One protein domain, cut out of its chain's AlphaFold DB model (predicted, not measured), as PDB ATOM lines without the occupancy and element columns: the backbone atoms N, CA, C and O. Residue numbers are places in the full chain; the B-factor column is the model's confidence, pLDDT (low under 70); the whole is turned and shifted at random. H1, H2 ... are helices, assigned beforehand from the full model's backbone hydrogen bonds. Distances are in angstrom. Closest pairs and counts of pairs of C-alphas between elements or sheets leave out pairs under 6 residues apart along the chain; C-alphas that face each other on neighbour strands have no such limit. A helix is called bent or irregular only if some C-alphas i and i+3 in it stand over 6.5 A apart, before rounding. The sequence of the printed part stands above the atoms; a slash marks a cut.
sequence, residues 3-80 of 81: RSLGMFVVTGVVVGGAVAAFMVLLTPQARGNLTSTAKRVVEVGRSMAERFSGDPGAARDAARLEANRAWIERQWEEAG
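Overview. This is residues 3 to 80 of the 81 residues of an uncharacterized protein of Coriobacteriaceae bacterium (UniProt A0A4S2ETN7). What shape do these atoms make? Three long helices form an open, hollow triangle: H2 is one long side, H1 meets its first end and H3 its last end at two corners, and the third corner is loosely closed where H1 passes near the later part of H3. How is it made up? The printed part has 78 residues with three named helices, H1, H2 and H3 in chain order, and no named strand, an all-helix domain. How large and how dense is it? It is loose, with a radius of gyration of the C-alphas of 15.6 A, and its spans of 42 by 37 by 20 A make it only just flat.

Arrangement. How does the longest helix stand to the one before it? H2, residues 28 to 51, and H1, residues 3 to 24, are close but not clearly touching; their closest C-alphas, those of Phe 22 and Arg 31, are 6.9 A apart. They run opposite ways at a steep tilt of 48 degrees. How does it stand to the one after it? H2 and H3, residues 56 to 78, are close but not clearly touching; their closest C-alphas, those of Ala 49 and Ala 58, are 6.8 A apart. They run opposite ways at a shallow tilt of 34 degrees, only just short of steep. How do the other two helices stand to each other? H1 and H3 are near each other, with 7 pairs of C-alphas within 10 A. What do the backbone N and O atoms show? In H2 every O i to N i+4 pair is within hydrogen-bond range, against 17 of 18 in H1 and 18 of 19 in H3.

Along the chain. Where is the longest helix? H2 has 24 residues and runs 34.6 A from C-alpha 28 at (80.362, -67.330, 35.164) to C-alpha 51. Where are the other two? H1 measures 32.0 A from C-alpha 3 at (42.174, -65.576, 39.229) to C-alpha 24, and H3 measures 34.3 A from C-alpha 56 to C-alpha 78 at (55.249, -70.455, 22.915). Is any helix bent? H1 is neither bent nor irregular, but only just: C-alphas 3 and 6 are 6.1 A apart.

Size, cuts and confidence. How far does it reach? The two C-alphas farthest apart, those of Val 24 and Gly 54, are 42.3 A apart. Which stretches stand free? Residues 35 to 48 of H2, residues 51 to 57, and residues 63 to 71 of H3 stand free. Is it continuous? The printed part, residues 3 to 80, has no cut, and the links H1 to H2 and H2 to H3 are tight. Where is confidence low? The mean pLDDT of the printed part is 70.1, and 37 residues are under 70, among them residues 3 to 12 and 48 to 65.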
ATOM      1  N   ARG A   3      41.073 -65.362  38.264       51.59
ATOM      2  CA  ARG A   3      42.174 -65.576  39.229       51.59
ATOM      3  C   ARG A   3      43.347 -66.415  38.694       51.59
ATOM      4  O   ARG A   3      44.436 -66.259  39.225       51.59
ATOM      5  N   SER A   4      43.165 -67.261  37.671       58.50
ATOM      6  CA  SER A   4      44.265 -68.112  37.174       58.50
ATOM      7  C   SER A   4      45.176 -67.394  36.177       58.50
ATOM      8  O   SER A   4      46.390 -67.519  36.278       58.50
ATOM      9  N   LEU A   5      44.622 -66.580  35.269       50.81
ATOM     10  CA  LEU A   5      45.404 -65.920  34.215       50.81
ATOM     11  C   LEU A   5      46.446 -64.942  34.778       50.81
ATOM     12  O   LEU A   5      47.599 -64.950  34.360       50.81
ATOM     13  N   GLY A   6      46.056 -64.135  35.772       50.84
ATOM     14  CA  GLY A   6      46.976 -63.197  36.421       50.84
ATOM     15  C   GLY A   6      48.104 -63.903  37.174       50.84
ATOM     16  O   GLY A   6      49.225 -63.411  37.193       50.84
ATOM     17  N   MET A   7      47.835 -65.083  37.738       56.25
ATOM     18  CA  MET A   7      48.847 -65.871  38.438       56.25
ATOM     19  C   MET A   7      49.867 -66.462  37.458       56.25
ATOM     20  O   MET A   7      51.059 -66.399  37.725       56.25
ATOM     21  N   PHE A   8      49.425 -66.951  36.294       56.91
ATOM     22  CA  PHE A   8      50.323 -67.463  35.254       56.91
ATOM     23  C   PHE A   8      51.257 -66.387  34.686       56.91
ATOM     24  O   PHE A   8      52.457 -66.627  34.567       56.91
ATOM     25  N   VAL A   9      50.737 -65.186  34.414       62.59
ATOM     26  CA  VAL A   9      51.549 -64.059  33.921       62.59
ATOM     27  C   VAL A   9      52.579 -63.621  34.962       62.59
ATOM     28  O   VAL A   9      53.741 -63.413  34.627       62.59
ATOM     29  N   VAL A  10      52.183 -63.529  36.236       69.25
ATOM     30  CA  VAL A  10      53.104 -63.162  37.322       69.25
ATOM     31  C   VAL A  10      54.209 -64.207  37.473       69.25
ATOM     32  O   VAL A  10      55.377 -63.838  37.560       69.25
ATOM     33  N   THR A  11      53.878 -65.499  37.429       69.56
ATOM     34  CA  THR A  11      54.881 -66.570  37.484       69.56
ATOM     35  C   THR A  11      55.844 -66.497  36.299       69.56
ATOM     36  O   THR A  11      57.053 -66.580  36.503       69.56
ATOM     37  N   GLY A  12      55.341 -66.275  35.081       66.12
ATOM     38  CA  GLY A  12      56.174 -66.129  33.884       66.12
ATOM     39  C   GLY A  12      57.152 -64.956  33.977       66.12
ATOM     40  O   GLY A  12      58.342 -65.126  33.725       66.12
ATOM     41  N   VAL A  13      56.684 -63.785  34.421       74.00
ATOM     42  CA  VAL A  13      57.537 -62.596  34.605       74.00
ATOM     43  C   VAL A  13      58.587 -62.828  35.691       74.00
ATOM     44  O   VAL A  13      59.748 -62.466  35.509       74.00
ATOM     45  N   VAL A  14      58.214 -63.461  36.806       73.88
ATOM     46  CA  VAL A  14      59.144 -63.745  37.909       73.88
ATOM     47  C   VAL A  14      60.217 -64.749  37.481       73.88
ATOM     48  O   VAL A  14      61.400 -64.514  37.725       73.88
ATOM     49  N   VAL A  15      59.833 -65.837  36.808       77.38
ATOM     50  CA  VAL A  15      60.781 -66.855  36.329       77.38
ATOM     51  C   VAL A  15      61.684 -66.282  35.236       77.38
ATOM     52  O   VAL A  15      62.903 -66.414  35.329       77.38
ATOM     53  N   GLY A  16      61.119 -65.586  34.246       71.06
ATOM     54  CA  GLY A  16      61.889 -64.947  33.177       71.06
ATOM     55  C   GLY A  16      62.877 -63.906  33.712       71.06
ATOM     56  O   GLY A  16      64.047 -63.908  33.334       71.06
ATOM     57  N   GLY A  17      62.443 -63.075  34.664       75.56
ATOM     58  CA  GLY A  17      63.305 -62.106  35.342       75.56
ATOM     59  C   GLY A  17      64.437 -62.766  36.131       75.56
ATOM     60  O   GLY A  17      65.579 -62.314  36.059       75.56
ATOM     61  N   ALA A  18      64.159 -63.868  36.833       75.75
ATOM     62  CA  ALA A  18      65.178 -64.622  37.561       75.75
ATOM     63  C   ALA A  18      66.222 -65.252  36.622       75.75
ATOM     64  O   ALA A  18      67.417 -65.207  36.916       75.75
ATOM     65  N   VAL A  19      65.796 -65.788  35.471       78.56
ATOM     66  CA  VAL A  19      66.701 -66.345  34.451       78.56
ATOM     67  C   VAL A  19      67.557 -65.247  33.819       78.56
ATOM     68  O   VAL A  19      68.777 -65.398  33.723       78.56
ATOM     69  N   ALA A  20      66.953 -64.116  33.449       75.69
ATOM     70  CA  ALA A  20      67.684 -62.973  32.907       75.69
ATOM     71  C   ALA A  20      68.711 -62.438  33.919       75.69
ATOM     72  O   ALA A  20      69.872 -62.234  33.571       75.69
ATOM     73  N   ALA A  21      68.329 -62.294  35.191       78.44
ATOM     74  CA  ALA A  21      69.244 -61.904  36.262       78.44
ATOM     75  C   ALA A  21      70.398 -62.907  36.422       78.44
ATOM     76  O   ALA A  21      71.559 -62.512  36.523       78.44
ATOM     77  N   PHE A  22      70.106 -64.208  36.376       79.62
ATOM     78  CA  PHE A  22      71.122 -65.254  36.435       79.62
ATOM     79  C   PHE A  22      72.123 -65.164  35.271       79.62
ATOM     80  O   PHE A  22      73.328 -65.317  35.480       79.62
ATOM     81  N   MET A  23      71.664 -64.880  34.049       76.00
ATOM     82  CA  MET A  23      72.530 -64.791  32.866       76.00
ATOM     83  C   MET A  23      73.282 -63.463  32.733       76.00
ATOM     84  O   MET A  23      74.415 -63.452  32.249       76.00
ATOM     85  N   VAL A  24      72.678 -62.352  33.146       83.12
ATOM     86  CA  VAL A  24      73.211 -61.010  32.867       83.12
ATOM     87  C   VAL A  24      73.947 -60.420  34.068       83.12
ATOM     88  O   VAL A  24      74.933 -59.713  33.883       83.12
ATOM     89  N   LEU A  25      73.516 -60.721  35.299       83.75
ATOM     90  CA  LEU A  25      74.068 -60.096  36.509       83.75
ATOM     91  C   LEU A  25      75.119 -60.954  37.217       83.75
ATOM     92  O   LEU A  25      75.970 -60.421  37.926       83.75
ATOM     93  N   LEU A  26      75.077 -62.279  37.051       85.12
ATOM     94  CA  LEU A  26      76.029 -63.171  37.710       85.12
ATOM     95  C   LEU A  26      77.251 -63.439  36.838       85.12
ATOM     96  O   LEU A  26      77.148 -63.719  35.644       85.12
ATOM     97  N   THR A  27      78.421 -63.452  37.471       91.75
ATOM     98  CA  THR A  27      79.654 -63.910  36.827       91.75
ATOM     99  C   THR A  27      79.568 -65.408  36.488       91.75
ATOM    100  O   THR A  27      78.825 -66.152  37.141       91.75
ATOM    101  N   PRO A  28      80.353 -65.908  35.513       86.31
ATOM    102  CA  PRO A  28      80.362 -67.330  35.164       86.31
ATOM    103  C   PRO A  28      80.638 -68.252  36.362       86.31
ATOM    104  O   PRO A  28      79.999 -69.291  36.510       86.31
ATOM    105  N   GLN A  29      81.542 -67.841  37.256       87.00
ATOM    106  CA  GLN A  29      81.876 -68.595  38.462       87.00
ATOM    107  C   GLN A  29      80.723 -68.603  39.477       87.00
ATOM    108  O   GLN A  29      80.396 -69.654  40.027       87.00
ATOM    109  N   ALA A  30      80.054 -67.462  39.682       81.25
ATOM    110  CA  ALA A  30      78.883 -67.378  40.554       81.25
ATOM    111  C   ALA A  30      77.725 -68.245  40.032       81.25
ATOM    112  O   ALA A  30      77.102 -68.963  40.814       81.25
ATOM    113  N   ARG A  31      77.494 -68.261  38.712       87.81
ATOM    114  CA  ARG A  31      76.526 -69.167  38.072       87.81
ATOM    115  C   ARG A  31      76.851 -70.635  38.329       87.81
ATOM    116  O   ARG A  31      75.955 -71.400  38.687       87.81
ATOM    117  N   GLY A  32      78.116 -71.029  38.174       82.50
ATOM    118  CA  GLY A  32      78.568 -72.398  38.435       82.50
ATOM    119  C   GLY A  32      78.327 -72.825  39.885       82.50
ATOM    120  O   GLY A  32      77.739 -73.880  40.131       82.50
ATOM    121  N   ASN A  33      78.689 -71.966  40.841       83.50
ATOM    122  CA  ASN A  33      78.463 -72.212  42.266       83.50
ATOM    123  C   ASN A  33      76.970 -72.331  42.595       83.50
ATOM    124  O   ASN A  33      76.563 -73.285  43.256       83.50
ATOM    125  N   LEU A  34      76.142 -71.409  42.093       80.06
ATOM    126  CA  LEU A  34      74.696 -71.430  42.322       80.06
ATOM    127  C   LEU A  34      74.050 -72.690  41.728       80.06
ATOM    128  O   LEU A  34      73.229 -73.327  42.381       80.06
ATOM    129  N   THR A  35      74.468 -73.094  40.526       81.56
ATOM    130  CA  THR A  35      73.976 -74.309  39.858       81.56
ATOM    131  C   THR A  35      74.349 -75.568  40.640       81.56
ATOM    132  O   THR A  35      73.527 -76.468  40.800       81.56
ATOM    133  N   SER A  36      75.578 -75.634  41.159       81.06
ATOM    134  CA  SER A  36      76.046 -76.745  41.994       81.06
ATOM    135  C   SER A  36      75.260 -76.842  43.306       81.06
ATOM    136  O   SER A  36      74.781 -77.917  43.673       81.06
ATOM    137  N   THR A  37      75.042 -75.708  43.977       79.75
ATOM    138  CA  THR A  37      74.216 -75.638  45.190       79.75
ATOM    139  C   THR A  37      72.772 -76.045  44.909       79.75
ATOM    140  O   THR A  37      72.224 -76.862  45.642       79.75
ATOM    141  N   ALA A  38      72.169 -75.551  43.824       75.06
ATOM    142  CA  ALA A  38      70.811 -75.921  43.429       75.06
ATOM    143  C   ALA A  38      70.683 -77.431  43.174       75.06
ATOM    144  O   ALA A  38      69.750 -78.057  43.670       75.06
ATOM    145  N   LYS A  39      71.655 -78.041  42.480       75.25
ATOM    146  CA  LYS A  39      71.702 -79.498  42.274       75.25
ATOM    147  C   LYS A  39      71.742 -80.261  43.598       75.25
ATOM    148  O   LYS A  39      70.944 -81.173  43.778       75.25
ATOM    149  N   ARG A  40      72.596 -79.848  44.543       78.44
ATOM    150  CA  ARG A  40      72.668 -80.467  45.880       78.44
ATOM    151  C   ARG A  40      71.359 -80.337  46.649       78.44
ATOM    152  O   ARG A  40      70.931 -81.297  47.276       78.44
ATOM    153  N   VAL A  41      70.704 -79.180  46.592       72.88
ATOM    154  CA  VAL A  41      69.405 -78.969  47.252       72.88
ATOM    155  C   VAL A  41      68.332 -79.878  46.655       72.88
ATOM    156  O   VAL A  41      67.590 -80.506  47.405       72.88
ATOM    157  N   VAL A  42      68.272 -80.005  45.326       74.56
ATOM    158  CA  VAL A  42      67.333 -80.916  44.646       74.56
ATOM    159  C   VAL A  42      67.611 -82.372  45.007       74.56
ATOM    160  O   VAL A  42      66.678 -83.128  45.257       74.56
ATOM    161  N   GLU A  43      68.878 -82.773  45.062       75.31
ATOM    162  CA  GLU A  43      69.284 -84.132  45.423       75.31
ATOM    163  C   GLU A  43      68.942 -84.466  46.885       75.31
ATOM    164  O   GLU A  43      68.380 -85.524  47.162       75.31
ATOM    165  N   VAL A  44      69.173 -83.530  47.813       75.62
ATOM    166  CA  VAL A  44      68.736 -83.647  49.214       75.62
ATOM    167  C   VAL A  44      67.212 -83.711  49.308       75.62
ATOM    168  O   VAL A  44      66.682 -84.557  50.023       75.62
ATOM    169  N   GLY A  45      66.500 -82.865  48.560       71.00
ATOM    170  CA  GLY A  45      65.040 -82.870  48.503       71.00
ATOM    171  C   GLY A  45      64.481 -84.184  47.962       71.00
ATOM    172  O   GLY A  45      63.524 -84.710  48.521       71.00
ATOM    173  N   ARG A  46      65.113 -84.761  46.933       72.38
ATOM    174  CA  ARG A  46      64.761 -86.078  46.386       72.38
ATOM    175  C   ARG A  46      65.017 -87.192  47.398       72.38
ATOM    176  O   ARG A  46      64.118 -87.980  47.645       72.38
ATOM    177  N   SER A  47      66.186 -87.206  48.034       72.38
ATOM    178  CA  SER A  47      66.531 -88.154  49.105       72.38
ATOM    179  C   SER A  47      65.543 -88.089  50.274       72.38
ATOM    180  O   SER A  47      65.114 -89.116  50.799       72.38
ATOM    181  N   MET A  48      65.121 -86.883  50.665       69.56
ATOM    182  CA  MET A  48      64.060 -86.710  51.654       69.56
ATOM    183  C   MET A  48      62.722 -87.230  51.127       69.56
ATOM    184  O   MET A  48      62.085 -88.019  51.813       69.56
ATOM    185  N   ALA A  49      62.311 -86.862  49.913       65.31
ATOM    186  CA  ALA A  49      61.057 -87.323  49.320       65.31
ATOM    187  C   ALA A  49      60.991 -88.854  49.184       65.31
ATOM    188  O   ALA A  49      59.951 -89.434  49.468       65.31
ATOM    189  N   GLU A  50      62.094 -89.515  48.827       66.62
ATOM    190  CA  GLU A  50      62.226 -90.978  48.783       66.62
ATOM    191  C   GLU A  50      62.171 -91.606  50.184       66.62
ATOM    192  O   GLU A  50      61.575 -92.662  50.373       66.62
ATOM    193  N   ARG A  51      62.725 -90.949  51.211       65.12
ATOM    194  CA  ARG A  51      62.574 -91.394  52.610       65.12
ATOM    195  C   ARG A  51      61.156 -91.199  53.144       65.12
ATOM    196  O   ARG A  51      60.726 -91.955  54.009       65.12
ATOM    197  N   PHE A  52      60.439 -90.205  52.631       59.88
ATOM    198  CA  PHE A  52      59.053 -89.905  52.980       59.88
ATOM    199  C   PHE A  52      58.035 -90.538  52.015       59.88
ATOM    200  O   PHE A  52      56.837 -90.371  52.214       59.88
ATOM    201  N   SER A  53      58.455 -91.326  51.015       54.19
ATOM    202  CA  SER A  53      57.561 -91.888  49.985       54.19
ATOM    203  C   SER A  53      56.651 -93.024  50.474       54.19
ATOM    204  O   SER A  53      55.932 -93.619  49.676       54.19
ATOM    205  N   GLY A  54      56.654 -93.324  51.777       53.00
ATOM    206  CA  GLY A  54      55.582 -94.077  52.440       53.00
ATOM    207  C   GLY A  54      54.337 -93.231  52.745       53.00
ATOM    208  O   GLY A  54      53.323 -93.778  53.170       53.00
ATOM    209  N   ASP A  55      54.399 -91.913  52.532       57.53
ATOM    210  CA  ASP A  55      53.303 -90.974  52.753       57.53
ATOM    211  C   ASP A  55      52.556 -90.685  51.427       57.53
ATOM    212  O   ASP A  55      53.156 -90.167  50.476       57.53
ATOM    213  N   PRO A  56      51.246 -90.989  51.316       55.84
ATOM    214  CA  PRO A  56      50.445 -90.745  50.112       55.84
ATOM    215  C   PRO A  56      50.405 -89.274  49.641       55.84
ATOM    216  O   PRO A  56      49.996 -89.015  48.504       55.84
ATOM    217  N   GLY A  57      50.857 -88.307  50.450       56.66
ATOM    218  CA  GLY A  57      51.082 -86.924  50.012       56.66
ATOM    219  C   GLY A  57      52.169 -86.776  48.934       56.66
ATOM    220  O   GLY A  57      52.002 -85.998  47.993       56.66
ATOM    221  N   ALA A  58      53.228 -87.591  48.988       56.56
ATOM    222  CA  ALA A  58      54.402 -87.452  48.123       56.56
ATOM    223  C   ALA A  58      54.109 -87.768  46.642       56.56
ATOM    224  O   ALA A  58      54.644 -87.120  45.743       56.56
ATOM    225  N   ALA A  59      53.204 -88.713  46.367       58.25
ATOM    226  CA  ALA A  59      52.788 -89.048  45.002       58.25
ATOM    227  C   ALA A  59      51.977 -87.917  44.342       58.25
ATOM    228  O   ALA A  59      52.107 -87.662  43.143       58.25
ATOM    229  N   ARG A  60      51.163 -87.196  45.128       62.47
ATOM    230  CA  ARG A  60      50.440 -86.004  44.653       62.47
ATOM    231  C   ARG A  60      51.386 -84.852  44.348       62.47
ATOM    232  O   ARG A  60      51.172 -84.145  43.363       62.47
ATOM    233  N   ASP A  61      52.422 -84.681  45.159       64.31
ATOM    234  CA  ASP A  61      53.408 -83.623  44.957       64.31
ATOM    235  C   ASP A  61      54.324 -83.919  43.764       64.31
ATOM    236  O   ASP A  61      54.578 -83.019  42.964       64.31
ATOM    237  N   ALA A  62      54.710 -85.182  43.553       63.84
ATOM    238  CA  ALA A  62      55.428 -85.612  42.352       63.84
ATOM    239  C   ALA A  62      54.610 -85.367  41.071       63.84
ATOM    240  O   ALA A  62      55.118 -84.788  40.112       63.84
ATOM    241  N   ALA A  63      53.317 -85.713  41.072       67.62
ATOM    242  CA  ALA A  63      52.430 -85.448  39.937       67.62
ATOM    243  C   ALA A  63      52.253 -83.941  39.660       67.62
ATOM    244  O   ALA A  63      52.172 -83.521  38.505       67.62
ATOM    245  N   ARG A  64      52.222 -83.108  40.708       65.38
ATOM    246  CA  ARG A  64      52.175 -81.642  40.575       65.38
ATOM    247  C   ARG A  64      53.473 -81.059  40.025       65.38
ATOM    248  O   ARG A  64      53.416 -80.148  39.203       65.38
ATOM    249  N   LEU A  65      54.621 -81.569  40.463       66.19
ATOM    250  CA  LEU A  65      55.934 -81.177  39.947       66.19
ATOM    251  C   LEU A  65      56.056 -81.483  38.453       66.19
ATOM    252  O   LEU A  65      56.462 -80.606  37.689       66.19
ATOM    253  N   GLU A  66      55.625 -82.669  38.029       72.00
ATOM    254  CA  GLU A  66      55.671 -83.069  36.622       72.00
ATOM    255  C   GLU A  66      54.724 -82.222  35.753       72.00
ATOM    256  O   GLU A  66      55.105 -81.747  34.683       72.00
ATOM    257  N   ALA A  67      53.515 -81.931  36.247       67.06
ATOM    258  CA  ALA A  67      52.571 -81.050  35.559       67.06
ATOM    259  C   ALA A  67      53.096 -79.608  35.421       67.06
ATOM    260  O   ALA A  67      52.939 -78.989  34.368       67.06
ATOM    261  N   ASN A  68      53.749 -79.080  36.461       65.25
ATOM    262  CA  ASN A  68      54.366 -77.754  36.416       65.25
ATOM    263  C   ASN A  68      55.519 -77.706  35.412       65.25
ATOM    264  O   ASN A  68      55.641 -76.728  34.678       65.25
ATOM    265  N   ARG A  69      56.338 -78.759  35.353       68.62
ATOM    266  CA  ARG A  69      57.429 -78.865  34.383       68.62
ATOM    267  C   ARG A  69      56.907 -78.843  32.947       68.62
ATOM    268  O   ARG A  69      57.344 -78.003  32.168       68.62
ATOM    269  N   ALA A  70      55.939 -79.701  32.626       76.69
ATOM    270  CA  ALA A  70      55.354 -79.774  31.287       76.69
ATOM    271  C   ALA A  70      54.668 -78.460  30.874       76.69
ATOM    272  O   ALA A  70      54.655 -78.088  29.701       76.69
ATOM    273  N   TRP A  71      54.090 -77.738  31.838       75.19
ATOM    274  CA  TRP A  71      53.523 -76.418  31.589       75.19
ATOM    275  C   TRP A  71      54.609 -75.373  31.286       75.19
ATOM    276  O   TRP A  71      54.459 -74.621  30.328       75.19
ATOM    277  N   ILE A  72      55.718 -75.356  32.036       65.44
ATOM    278  CA  ILE A  72      56.850 -74.442  31.794       65.44
ATOM    279  C   ILE A  72      57.492 -74.698  30.425       65.44
ATOM    280  O   ILE A  72      57.716 -73.737  29.693       65.44
ATOM    281  N   GLU A  73      57.742 -75.963  30.066       70.44
ATOM    282  CA  GLU A  73      58.303 -76.339  28.755       70.44
ATOM    283  C   GLU A  73      57.435 -75.790  27.610       70.44
ATOM    284  O   GLU A  73      57.945 -75.161  26.687       70.44
ATOM    285  N   ARG A  74      56.105 -75.895  27.728       73.19
ATOM    286  CA  ARG A  74      55.169 -75.371  26.722       73.19
ATOM    287  C   ARG A  74      55.157 -73.839  26.643       73.19
ATOM    288  O   ARG A  74      55.032 -73.277  25.564       73.19
ATOM    289  N   GLN A  75      55.280 -73.151  27.780       64.50
ATOM    290  CA  GLN A  75      55.371 -71.685  27.801       64.50
ATOM    291  C   GLN A  75      56.684 -71.172  27.197       64.50
ATOM    292  O   GLN A  75      56.712 -70.067  26.662       64.50
ATOM    293  N   TRP A  76      57.765 -71.949  27.287       60.53
ATOM    294  CA  TRP A  76      59.038 -71.618  26.648       60.53
ATOM    295  C   TRP A  76      58.956 -71.769  25.129       60.53
ATOM    296  O   TRP A  76      59.309 -70.819  24.431       60.53
ATOM    297  N   GLU A  77      58.371 -72.866  24.637       72.62
ATOM    298  CA  GLU A  77      58.109 -73.051  23.201       72.62
ATOM    299  C   GLU A  77      57.224 -71.928  22.631       72.62
ATOM    300  O   GLU A  77      57.539 -71.351  21.591       72.62
ATOM    301  N   GLU A  78      56.141 -71.556  23.327       65.31
ATOM    302  CA  GLU A  78      55.249 -70.455  22.915       65.31
ATOM    303  C   GLU A  78      55.952 -69.086  22.903       65.31
ATOM    304  O   GLU A  78      55.600 -68.211  22.110       65.31
ATOM    305  N   ALA A  79      56.953 -68.896  23.765       57.12
ATOM    306  CA  ALA A  79      57.776 -67.692  23.815       57.12
ATOM    307  C   ALA A  79      58.950 -67.711  22.812       57.12
ATOM    308  O   ALA A  79      59.653 -66.705  22.697       57.12
ATOM    309  N   GLY A  80      59.144 -68.814  22.078       62.38
ATOM    310  CA  GLY A  80      60.178 -68.968  21.052       62.38
ATOM    311  C   GLY A  80      61.556 -69.391  21.571       62.38
ATOM    312  O   GLY A  80      62.550 -69.096  20.904       62.38
TER     313      GLY A  80